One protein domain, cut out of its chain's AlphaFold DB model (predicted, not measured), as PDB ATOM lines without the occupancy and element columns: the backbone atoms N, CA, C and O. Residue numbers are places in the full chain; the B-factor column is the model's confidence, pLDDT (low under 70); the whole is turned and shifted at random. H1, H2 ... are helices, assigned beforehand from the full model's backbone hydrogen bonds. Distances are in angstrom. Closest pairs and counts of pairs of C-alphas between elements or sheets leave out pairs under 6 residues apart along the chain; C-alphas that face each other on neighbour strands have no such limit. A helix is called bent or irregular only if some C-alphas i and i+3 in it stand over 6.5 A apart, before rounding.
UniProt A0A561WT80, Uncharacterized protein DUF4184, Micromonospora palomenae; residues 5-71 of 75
ATOM      1  N   GLY A   5     -20.382  -5.610 -43.626       71.12
ATOM      2  CA  GLY A   5     -20.945  -6.961 -43.549       71.12
ATOM      3  C   GLY A   5     -19.889  -8.066 -43.401       71.12
ATOM      4  O   GLY A   5     -20.129  -9.048 -42.703       71.12
ATOM      5  N   SER A   6     -18.712  -7.912 -44.015       83.31
ATOM      6  CA  SER A   6     -17.649  -8.926 -43.950       83.31
ATOM      7  C   SER A   6     -16.973  -8.982 -42.583       83.31
ATOM      8  O   SER A   6     -16.667 -10.074 -42.112       83.31
ATOM      9  N   HIS A   7     -16.825  -7.838 -41.910       84.31
ATOM     10  CA  HIS A   7     -16.264  -7.768 -40.562       84.31
ATOM     11  C   HIS A   7     -17.144  -8.502 -39.549       84.31
ATOM     12  O   HIS A   7     -16.665  -9.368 -38.814       84.31
ATOM     13  N   VAL A   8     -18.457  -8.260 -39.596       86.94
ATOM     14  CA  VAL A   8     -19.412  -9.002 -38.764       86.94
ATOM     15  C   VAL A   8     -19.426 -10.483 -39.137       86.94
ATOM     16  O   VAL A   8     -19.413 -11.343 -38.256       86.94
ATOM     17  N   ALA A   9     -19.407 -10.804 -40.434       88.56
ATOM     18  CA  ALA A   9     -19.388 -12.189 -40.892       88.56
ATOM     19  C   ALA A   9     -18.146 -12.956 -40.403       88.56
ATOM     20  O   ALA A   9     -18.264 -14.130 -40.048       88.56
ATOM     21  N   ALA A  10     -16.988 -12.296 -40.321       89.62
ATOM     22  CA  ALA A  10     -15.744 -12.890 -39.835       89.62
ATOM     23  C   ALA A  10     -15.823 -13.309 -38.358       89.62
ATOM     24  O   ALA A  10     -15.213 -14.306 -37.970       89.62
ATOM     25  N   VAL A  11     -16.605 -12.596 -37.538       91.25
ATOM     26  CA  VAL A  11     -16.755 -12.901 -36.105       91.25
ATOM     27  C   VAL A  11     -17.945 -13.815 -35.784       91.25
ATOM     28  O   VAL A  11     -18.015 -14.334 -34.670       91.25
ATOM     29  N   LEU A  12     -18.846 -14.095 -36.737       92.06
ATOM     30  CA  LEU A  12     -20.010 -14.982 -36.540       92.06
ATOM     31  C   LEU A  12     -19.687 -16.377 -35.965       92.06
ATOM     32  O   LEU A  12     -20.502 -16.908 -35.211       92.06
ATOM     33  N   PRO A  13     -18.561 -17.038 -36.290       91.12
ATOM     34  CA  PRO A  13     -18.214 -18.300 -35.640       91.12
ATOM     35  C   PRO A  13     -17.912 -18.128 -34.145       91.12
ATOM     36  O   PRO A  13     -18.265 -18.995 -33.347       91.12
ATOM     37  N   LEU A  14     -17.306 -17.000 -33.767       91.56
ATOM     38  CA  LEU A  14     -16.872 -16.701 -32.400       91.56
ATOM     39  C   LEU A  14     -18.036 -16.304 -31.490       91.56
ATOM     40  O   LEU A  14     -17.984 -16.565 -30.290       91.56
ATOM     41  N   THR A  15     -19.118 -15.750 -32.046       91.19
ATOM     42  CA  THR A  15     -20.330 -15.412 -31.276       91.19
ATOM     43  C   THR A  15     -21.050 -16.637 -30.712       91.19
ATOM     44  O   THR A  15     -21.887 -16.492 -29.826       91.19
ATOM     45  N   ARG A  16     -20.727 -17.847 -31.190       89.56
ATOM     46  CA  ARG A  16     -21.251 -19.111 -30.646       89.56
ATOM     47  C   ARG A  16     -20.518 -19.582 -29.387       89.56
ATOM     48  O   ARG A  16     -20.953 -20.548 -28.764       89.56
ATOM     49  N   SER A  17     -19.404 -18.948 -29.023       91.38
ATOM     50  CA  SER A  17     -18.672 -19.265 -27.797       91.38
ATOM     51  C   SER A  17     -19.418 -18.749 -26.570       91.38
ATOM     52  O   SER A  17     -19.803 -17.585 -26.526       91.38
ATOM     53  N   ALA A  18     -19.539 -19.578 -25.530       87.38
ATOM     54  CA  ALA A  18     -20.104 -19.161 -24.243       87.38
ATOM     55  C   ALA A  18     -19.215 -18.157 -23.478       87.38
ATOM     56  O   ALA A  18     -19.670 -17.537 -22.522       87.38
ATOM     57  N   TRP A  19     -17.951 -18.002 -23.884       91.38
ATOM     58  CA  TRP A  19     -16.964 -17.148 -23.211       91.38
ATOM     59  C   TRP A  19     -16.878 -15.731 -23.782       91.38
ATOM     60  O   TRP A  19     -16.235 -14.872 -23.182       91.38
ATOM     61  N   LEU A  20     -17.469 -15.487 -24.953       90.19
ATOM     62  CA  LEU A  20     -17.359 -14.214 -25.659       90.19
ATOM     63  C   LEU A  20     -18.707 -13.506 -25.682       90.19
ATOM     64  O   LEU A  20     -19.746 -14.132 -25.856       90.19
ATOM     65  N   VAL A  21     -18.682 -12.181 -25.547       92.06
ATOM     66  CA  VAL A  21     -19.889 -11.355 -25.613       92.06
ATOM     67  C   VAL A  21     -20.179 -11.029 -27.084       92.06
ATOM     68  O   VAL A  21     -19.388 -10.312 -27.703       92.06
ATOM     69  N   PRO A  22     -21.297 -11.504 -27.675       90.69
ATOM     70  CA  PRO A  22     -21.550 -11.334 -29.106       90.69
ATOM     71  C   PRO A  22     -21.597  -9.870 -29.556       90.69
ATOM     72  O   PRO A  22     -21.045  -9.535 -30.599       90.69
ATOM     73  N   SER A  23     -22.197  -8.981 -28.760       90.25
ATOM     74  CA  SER A  23     -22.248  -7.548 -29.075       90.25
ATOM     75  C   SER A  23     -20.864  -6.899 -29.079       90.25
ATOM     76  O   SER A  23     -20.597  -6.080 -29.953       90.25
ATOM     77  N   ALA A  24     -19.958  -7.313 -28.188       90.94
ATOM     78  CA  ALA A  24     -18.583  -6.817 -28.175       90.94
ATOM     79  C   ALA A  24     -17.809  -7.262 -29.425       90.94
ATOM     80  O   ALA A  24     -17.053  -6.473 -29.983       90.94
ATOM     81  N   LEU A  25     -18.033  -8.493 -29.901       92.25
ATOM     82  CA  LEU A  25     -17.435  -8.987 -31.146       92.25
ATOM     83  C   LEU A  25     -17.935  -8.209 -32.365       92.25
ATOM     84  O   LEU A  25     -17.138  -7.794 -33.200       92.25
ATOM     85  N   VAL A  26     -19.249  -7.990 -32.453       91.38
ATOM     86  CA  VAL A  26     -19.856  -7.235 -33.557       91.38
ATOM     87  C   VAL A  26     -19.360  -5.792 -33.548       91.38
ATOM     88  O   VAL A  26     -18.851  -5.328 -34.564       91.38
ATOM     89  N   ILE A  27     -19.443  -5.101 -32.409       92.19
ATOM     90  CA  ILE A  27     -18.992  -3.710 -32.285       92.19
ATOM     91  C   ILE A  27     -17.492  -3.619 -32.573       92.19
ATOM     92  O   ILE A  27     -17.098  -2.862 -33.452       92.19
ATOM     93  N   GLY A  28     -16.666  -4.437 -31.918       91.56
ATOM     94  CA  GLY A  28     -15.215  -4.440 -32.112       91.56
ATOM     95  C   GLY A  28     -14.795  -4.719 -33.557       91.56
ATOM     96  O   GLY A  28     -13.842  -4.112 -34.031       91.56
ATOM     97  N   SER A  29     -15.537  -5.558 -34.289       91.94
ATOM     98  CA  SER A  29     -15.270  -5.809 -35.713       91.94
ATOM     99  C   SER A  29     -15.541  -4.596 -36.612       91.94
ATOM    100  O   SER A  29     -14.954  -4.490 -37.682       91.94
ATOM    101  N   MET A  30     -16.404  -3.674 -36.181       91.56
ATOM    102  CA  MET A  30     -16.793  -2.493 -36.955       91.56
ATOM    103  C   MET A  30     -15.993  -1.241 -36.589       91.56
ATOM    104  O   MET A  30     -15.917  -0.319 -37.397       91.56
ATOM    105  N   VAL A  31     -15.420  -1.179 -35.381       93.50
ATOM    106  CA  VAL A  31     -14.741   0.021 -34.860       93.50
ATOM    107  C   VAL A  31     -13.629   0.550 -35.773       93.50
ATOM    108  O   VAL A  31     -13.631   1.761 -36.005       93.50
ATOM    109  N   PRO A  32     -12.736  -0.280 -36.350       92.06
ATOM    110  CA  PRO A  32     -11.667   0.234 -37.205       92.06
ATOM    111  C   PRO A  32     -12.174   1.026 -38.420       92.06
ATOM    112  O   PRO A  32     -11.466   1.900 -38.928       92.06
ATOM    113  N   ASP A  33     -13.410   0.758 -38.855       90.69
ATOM    114  CA  ASP A  33     -14.057   1.408 -39.995       90.69
ATOM    115  C   ASP A  33     -14.829   2.690 -39.626       90.69
ATOM    116  O   ASP A  33     -15.232   3.434 -40.524       90.69
ATOM    117  N   LEU A  34     -15.042   2.995 -38.339       89.56
ATOM    118  CA  LEU A  34     -15.812   4.174 -37.905       89.56
ATOM    119  C   LEU A  34     -15.340   5.500 -38.527       89.56
ATOM    120  O   LEU A  34     -16.215   6.283 -38.907       89.56
ATOM    121  N   PRO A  35     -14.027   5.777 -38.686       91.19
ATOM    122  CA  PRO A  35     -13.558   7.009 -39.329       91.19
ATOM    123  C   PRO A  35     -14.027   7.190 -40.780       91.19
ATOM    124  O   PRO A  35     -14.035   8.311 -41.281       91.19
ATOM    125  N   TYR A  36     -14.436   6.117 -41.468       89.19
ATOM    126  CA  TYR A  36     -15.018   6.219 -42.811       89.19
ATOM    127  C   TYR A  36     -16.496   6.630 -42.803       89.19
ATOM    128  O   TYR A  36     -17.009   7.073 -43.831       89.19
ATOM    129  N   TYR A  37     -17.188   6.473 -41.674       87.12
ATOM    130  CA  TYR A  37     -18.634   6.690 -41.549       87.12
ATOM    131  C   TYR A  37     -19.002   7.898 -40.691       87.12
ATOM    132  O   TYR A  37     -20.070   8.483 -40.874       87.12
ATOM    133  N   LEU A  38     -18.140   8.261 -39.747       89.06
ATOM    134  CA  LEU A  38     -18.355   9.335 -38.790       89.06
ATOM    135  C   LEU A  38     -17.222  10.361 -38.887       89.06
ATOM    136  O   LEU A  38     -16.075   9.982 -39.121       89.06
ATOM    137  N   PRO A  39     -17.510  11.652 -38.646       90.50
ATOM    138  CA  PRO A  39     -16.500  12.707 -38.632       90.50
ATOM    139  C   PRO A  39     -15.678  12.657 -37.331       90.50
ATOM    140  O   PRO A  39     -15.760  13.550 -36.489       90.50
ATOM    141  N   LEU A  40     -14.922  11.577 -37.134       90.19
ATOM    142  CA  LEU A  40     -14.056  11.395 -35.972       90.19
ATOM    143  C   LEU A  40     -12.698  12.077 -36.199       90.19
ATOM    144  O   LEU A  40     -12.160  12.008 -37.303       90.19
ATOM    145  N   PRO A  41     -12.092  12.685 -35.163       93.06
ATOM    146  CA  PRO A  41     -10.766  13.297 -35.248       93.06
ATOM    147  C   PRO A  41      -9.646  12.239 -35.165       93.06
ATOM    148  O   PRO A  41      -8.700  12.382 -34.395       93.06
ATOM    149  N   VAL A  42      -9.783  11.137 -35.904       92.94
ATOM    150  CA  VAL A  42      -8.859   9.996 -35.905       92.94
ATOM    151  C   VAL A  42      -8.661   9.531 -37.341       92.94
ATOM    152  O   VAL A  42      -9.626   9.363 -38.082       92.94
ATOM    153  N   GLU A  43      -7.412   9.303 -37.740       92.75
ATOM    154  CA  GLU A  43      -7.099   8.805 -39.077       92.75
ATOM    155  C   GLU A  43      -7.415   7.308 -39.211       92.75
ATOM    156  O   GLU A  43      -7.070   6.505 -38.344       92.75
ATOM    157  N   ALA A  44      -7.995   6.905 -40.345       90.69
ATOM    158  CA  ALA A  44      -8.289   5.495 -40.622       90.69
ATOM    159  C   ALA A  44      -7.023   4.616 -40.710       90.69
ATOM    160  O   ALA A  44      -7.054   3.423 -40.420       90.69
ATOM    161  N   THR A  45      -5.885   5.201 -41.088       93.69
ATOM    162  CA  THR A  45      -4.570   4.540 -41.068       93.69
ATOM    163  C   THR A  45      -4.152   4.144 -39.655       93.69
ATOM    164  O   THR A  45      -3.548   3.087 -39.474       93.69
ATOM    165  N   LEU A  46      -4.497   4.955 -38.649       94.69
ATOM    166  CA  LEU A  46      -4.216   4.654 -37.250       94.69
ATOM    167  C   LEU A  46      -5.089   3.498 -36.763       94.69
ATOM    168  O   LEU A  46      -4.543   2.560 -36.187       94.69
ATOM    169  N   THR A  47      -6.397   3.522 -37.028       92.75
ATOM    170  CA  THR A  47      -7.323   2.441 -36.626       92.75
ATOM    171  C   THR A  47      -7.014   1.112 -37.327       92.75
ATOM    172  O   THR A  47      -7.231   0.043 -36.778       92.75
ATOM    173  N   HIS A  48      -6.377   1.144 -38.501       93.94
ATOM    174  CA  HIS A  48      -5.888  -0.058 -39.192       93.94
ATOM    175  C   HIS A  48      -4.457  -0.474 -38.805       93.94
ATOM    176  O   HIS A  48      -3.876  -1.372 -39.420       93.94
ATOM    177  N   SER A  49      -3.865   0.158 -37.790       94.94
ATOM    178  CA  SER A  49      -2.567  -0.232 -37.233       94.94
ATOM    179  C   SER A  49      -2.742  -1.085 -35.978       94.94
ATOM    180  O   SER A  49      -3.713  -0.937 -35.242       94.94
ATOM    181  N   LEU A  50      -1.755  -1.930 -35.661       94.56
ATOM    182  CA  LEU A  50      -1.790  -2.742 -34.439       94.56
ATOM    183  C   LEU A  50      -1.925  -1.884 -33.165       94.56
ATOM    184  O   LEU A  50      -2.624  -2.264 -32.229       94.56
ATOM    185  N   ALA A  51      -1.277  -0.716 -33.141       95.31
ATOM    186  CA  ALA A  51      -1.361   0.218 -32.022       95.31
ATOM    187  C   ALA A  51      -2.755   0.857 -31.900       95.31
ATOM    188  O   ALA A  51      -3.247   1.038 -30.788       95.31
ATOM    189  N   GLY A  52      -3.407   1.167 -33.025       95.25
ATOM    190  CA  GLY A  52      -4.782   1.666 -33.038       95.25
ATOM    191  C   GLY A  52      -5.780   0.617 -32.568       95.25
ATOM    192  O   GLY A  52      -6.555   0.908 -31.659       95.25
ATOM    193  N   VAL A  53      -5.670  -0.613 -33.081       93.56
ATOM    194  CA  VAL A  53      -6.538  -1.741 -32.705       93.56
ATOM    195  C   VAL A  53      -6.504  -2.013 -31.201       93.56
ATOM    196  O   VAL A  53      -7.545  -2.238 -30.591       93.56
ATOM    197  N   LEU A  54      -5.324  -1.973 -30.578       95.12
ATOM    198  CA  LEU A  54      -5.173  -2.217 -29.136       95.12
ATOM    199  C   LEU A  54      -5.405  -0.972 -28.265       95.12
ATOM    200  O   LEU A  54      -5.501  -1.096 -27.045       95.12
ATOM    201  N   GLY A  55      -5.473   0.217 -28.865       96.19
ATOM    202  CA  GLY A  55      -5.586   1.493 -28.163       96.19
ATOM    203  C   GLY A  55      -6.891   2.215 -28.476       96.19
ATOM    204  O   GLY A  55      -7.861   2.131 -27.722       96.19
ATOM    205  N   VAL A  56      -6.899   2.957 -29.585       95.50
ATOM    206  CA  VAL A  56      -8.019   3.824 -29.983       95.50
ATOM    207  C   VAL A  56      -9.291   3.017 -30.234       95.50
ATOM    208  O   VAL A  56     -10.357   3.403 -29.755       95.50
ATOM    209  N   ASP A  57      -9.188   1.870 -30.902       94.50
ATOM    210  CA  ASP A  57     -10.356   1.062 -31.254       94.50
ATOM    211  C   ASP A  57     -10.980   0.388 -30.027       94.50
ATOM    212  O   ASP A  57     -12.199   0.250 -29.937       94.50
ATOM    213  N   VAL A  58     -10.178   0.042 -29.015       94.88
ATOM    214  CA  VAL A  58     -10.715  -0.432 -27.731       94.88
ATOM    215  C   VAL A  58     -11.552   0.668 -27.076       94.88
ATOM    216  O   VAL A  58     -12.677   0.412 -26.648       94.88
ATOM    217  N   VAL A  59     -11.046   1.904 -27.035       95.56
ATOM    218  CA  VAL A  59     -11.769   3.044 -26.444       95.56
ATOM    219  C   VAL A  59     -13.054   3.344 -27.216       95.56
ATOM    220  O   VAL A  59     -14.116   3.483 -26.607       95.56
ATOM    221  N   LEU A  60     -12.986   3.407 -28.547       93.81
ATOM    222  CA  LEU A  60     -14.149   3.656 -29.402       93.81
ATOM    223  C   LEU A  60     -15.189   2.532 -29.295       93.81
ATOM    224  O   LEU A  60     -16.385   2.812 -29.204       93.81
ATOM    225  N   GLY A  61     -14.754   1.271 -29.243       93.38
ATOM    226  CA  GLY A  61     -15.635   0.118 -29.065       93.38
ATOM    227  C   GLY A  61     -16.341   0.115 -27.715       93.38
ATOM    228  O   GLY A  61     -17.552  -0.107 -27.657       93.38
ATOM    229  N   LEU A  62     -15.625   0.436 -26.635       93.75
ATOM    230  CA  LEU A  62     -16.220   0.589 -25.306       93.75
ATOM    231  C   LEU A  62     -17.214   1.753 -25.262       93.75
ATOM    232  O   LEU A  62     -18.297   1.597 -24.699       93.75
ATOM    233  N   ALA A  63     -16.893   2.888 -25.886       92.69
ATOM    234  CA  ALA A  63     -17.800   4.029 -25.975       92.69
ATOM    235  C   ALA A  63     -19.080   3.684 -26.758       92.69
ATOM    236  O   ALA A  63     -20.183   4.000 -26.311       92.69
ATOM    237  N   ALA A  64     -18.951   2.984 -27.889       89.94
ATOM    238  CA  ALA A  64     -20.088   2.521 -28.681       89.94
ATOM    239  C   ALA A  64     -20.960   1.523 -27.902       89.94
ATOM    240  O   ALA A  64     -22.186   1.636 -27.907       89.94
ATOM    241  N   MET A  65     -20.336   0.589 -27.180       89.88
ATOM    242  CA  MET A  65     -21.035  -0.378 -26.332       89.88
ATOM    243  C   MET A  65     -21.766   0.310 -25.173       89.88
ATOM    244  O   MET A  65     -22.935   0.021 -24.931       89.88
ATOM    245  N   ALA A  66     -21.113   1.257 -24.496       88.19
ATOM    246  CA  ALA A  66     -21.699   2.031 -23.404       88.19
ATOM    247  C   ALA A  66     -22.865   2.908 -23.879       88.19
ATOM    248  O   ALA A  66     -23.881   2.988 -23.198       88.19
ATOM    249  N   CYS A  67     -22.759   3.517 -25.062       83.94
ATOM    250  CA  CYS A  67     -23.857   4.266 -25.669       83.94
ATOM    251  C   CYS A  67     -25.034   3.342 -26.020       83.94
ATOM    252  O   CYS A  67     -26.170   3.618 -25.650       83.94
ATOM    253  N   GLY A  68     -24.771   2.197 -26.659       75.06
ATOM    254  CA  GLY A  68     -25.809   1.224 -27.012       75.06
ATOM    255  C   GLY A  68     -26.516   0.608 -25.798       75.06
ATOM    256  O   GLY A  68     -27.726   0.412 -25.834       75.06
ATOM    257  N   MET A  69     -25.783   0.340 -24.713       59.69
ATOM    258  CA  MET A  69     -26.331  -0.204 -23.462       59.69
ATOM    259  C   MET A  69     -26.972   0.866 -22.567       59.69
ATOM    260  O   MET A  69     -27.946   0.570 -21.886       59.69
ATOM    261  N   GLY A  70     -26.468   2.103 -22.577       54.62
ATOM    262  CA  GLY A  70     -27.019   3.228 -21.810       54.62
ATOM    263  C   GLY A  70     -28.266   3.860 -22.436       54.62
ATOM    264  O   GLY A  70     -29.077   4.445 -21.723       54.62
ATOM    265  N   CYS A  71     -28.447   3.717 -23.752       51.44
ATOM    266  CA  CYS A  71     -29.644   4.159 -24.473       51.44
ATOM    267  C   CYS A  71     -30.764   3.105 -24.506       51.44
ATOM    268  O   CYS A  71     -31.863   3.417 -24.964       51.44
TER     269      CYS A  71
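Overview. This is residues 5 to 71 of the 75 residues of the protein "Uncharacterized protein DUF4184" of Micromonospora palomenae (UniProt A0A561WT80). A kinked helix, H2, runs through the middle, with the short helix H1 folded back over part of it on one side and the long helix H5 crossing it on the other. Two very short helices, H3 and H4, sit beyond the kink of H2, and residues 16 to 21 of the loop between H1 and H2 stick out at the far end from them. The printed part has 67 residues, with five named helices in the order H1, H2, H3, H4, H5 and no named strand; the class is all helix, with 47 residues in the helices. It is compact, with a radius of gyration of the C-alphas of 12.1 A, and spans 35 by 27 by 21 A.

Along the chain. Start with the longest helix, H2, residues 22 to 37: find C-alpha 22 at (-21.550, -11.334, -29.106), and from there the helix runs 22.1 A to C-alpha 37. Look near residue 31 for its kink of 48 degrees; H2 is irregular, with C-alphas 32 and 35 lying 7.3 A apart. H5, residues 56 to 70, runs 20.7 A and ends with C-alpha 70 at (-27.019, 3.228, -21.810). H1, residues 5 to 11, begins with C-alpha 5 at (-20.945, -6.961, -43.549) and is 10.4 A long. H3 holds residues 44 to 47 and H4 residues 50 to 54.

Arrangement. H2 is the hub, touching H1, H3 and H5. Look at Gly 28 and Gly 61, whose C-alphas, 5.5 A apart, are the closest of H2 and H5; these two helices touch at a steep tilt of 63 degrees, opposite ways. H1 and H2 form a helical hairpin: H1 touches residues 25 to 30 of H2 alone, opposite ways, at a tilt of 37 degrees that is only just steep. Their closest C-alphas are those of His 7 and Ser 29, 5.3 A apart. Past the kink, H3 touches residues 32 to 36 of H2 alone, with the C-alphas of Pro 32 and Thr 47 closest at 4.9 A. H3 and H4 are close but not clearly touching, their closest C-alphas being those of Leu 46 and Gly 52, 5.2 A apart. H4 and H5 meet only through their link. H1 is apart from H3, H4 and H5. Each O i to N i+4 pair is within hydrogen-bond range in H1, H4 and H5, against 6 of 12 in H2, while H3 is too short for such a pair.

Size, cuts and confidence. The C-alphas farthest apart are those of Ala 18 and Pro 41, at 35.5 A. The printed part has no cut. The links from H3 to H4 and from H4 to H5 are tight, the other two are short, and none is long. Residues 16 to 21 stand free. The mean pLDDT of the printed part is 89.3, and residues 69 to 71 are under 70.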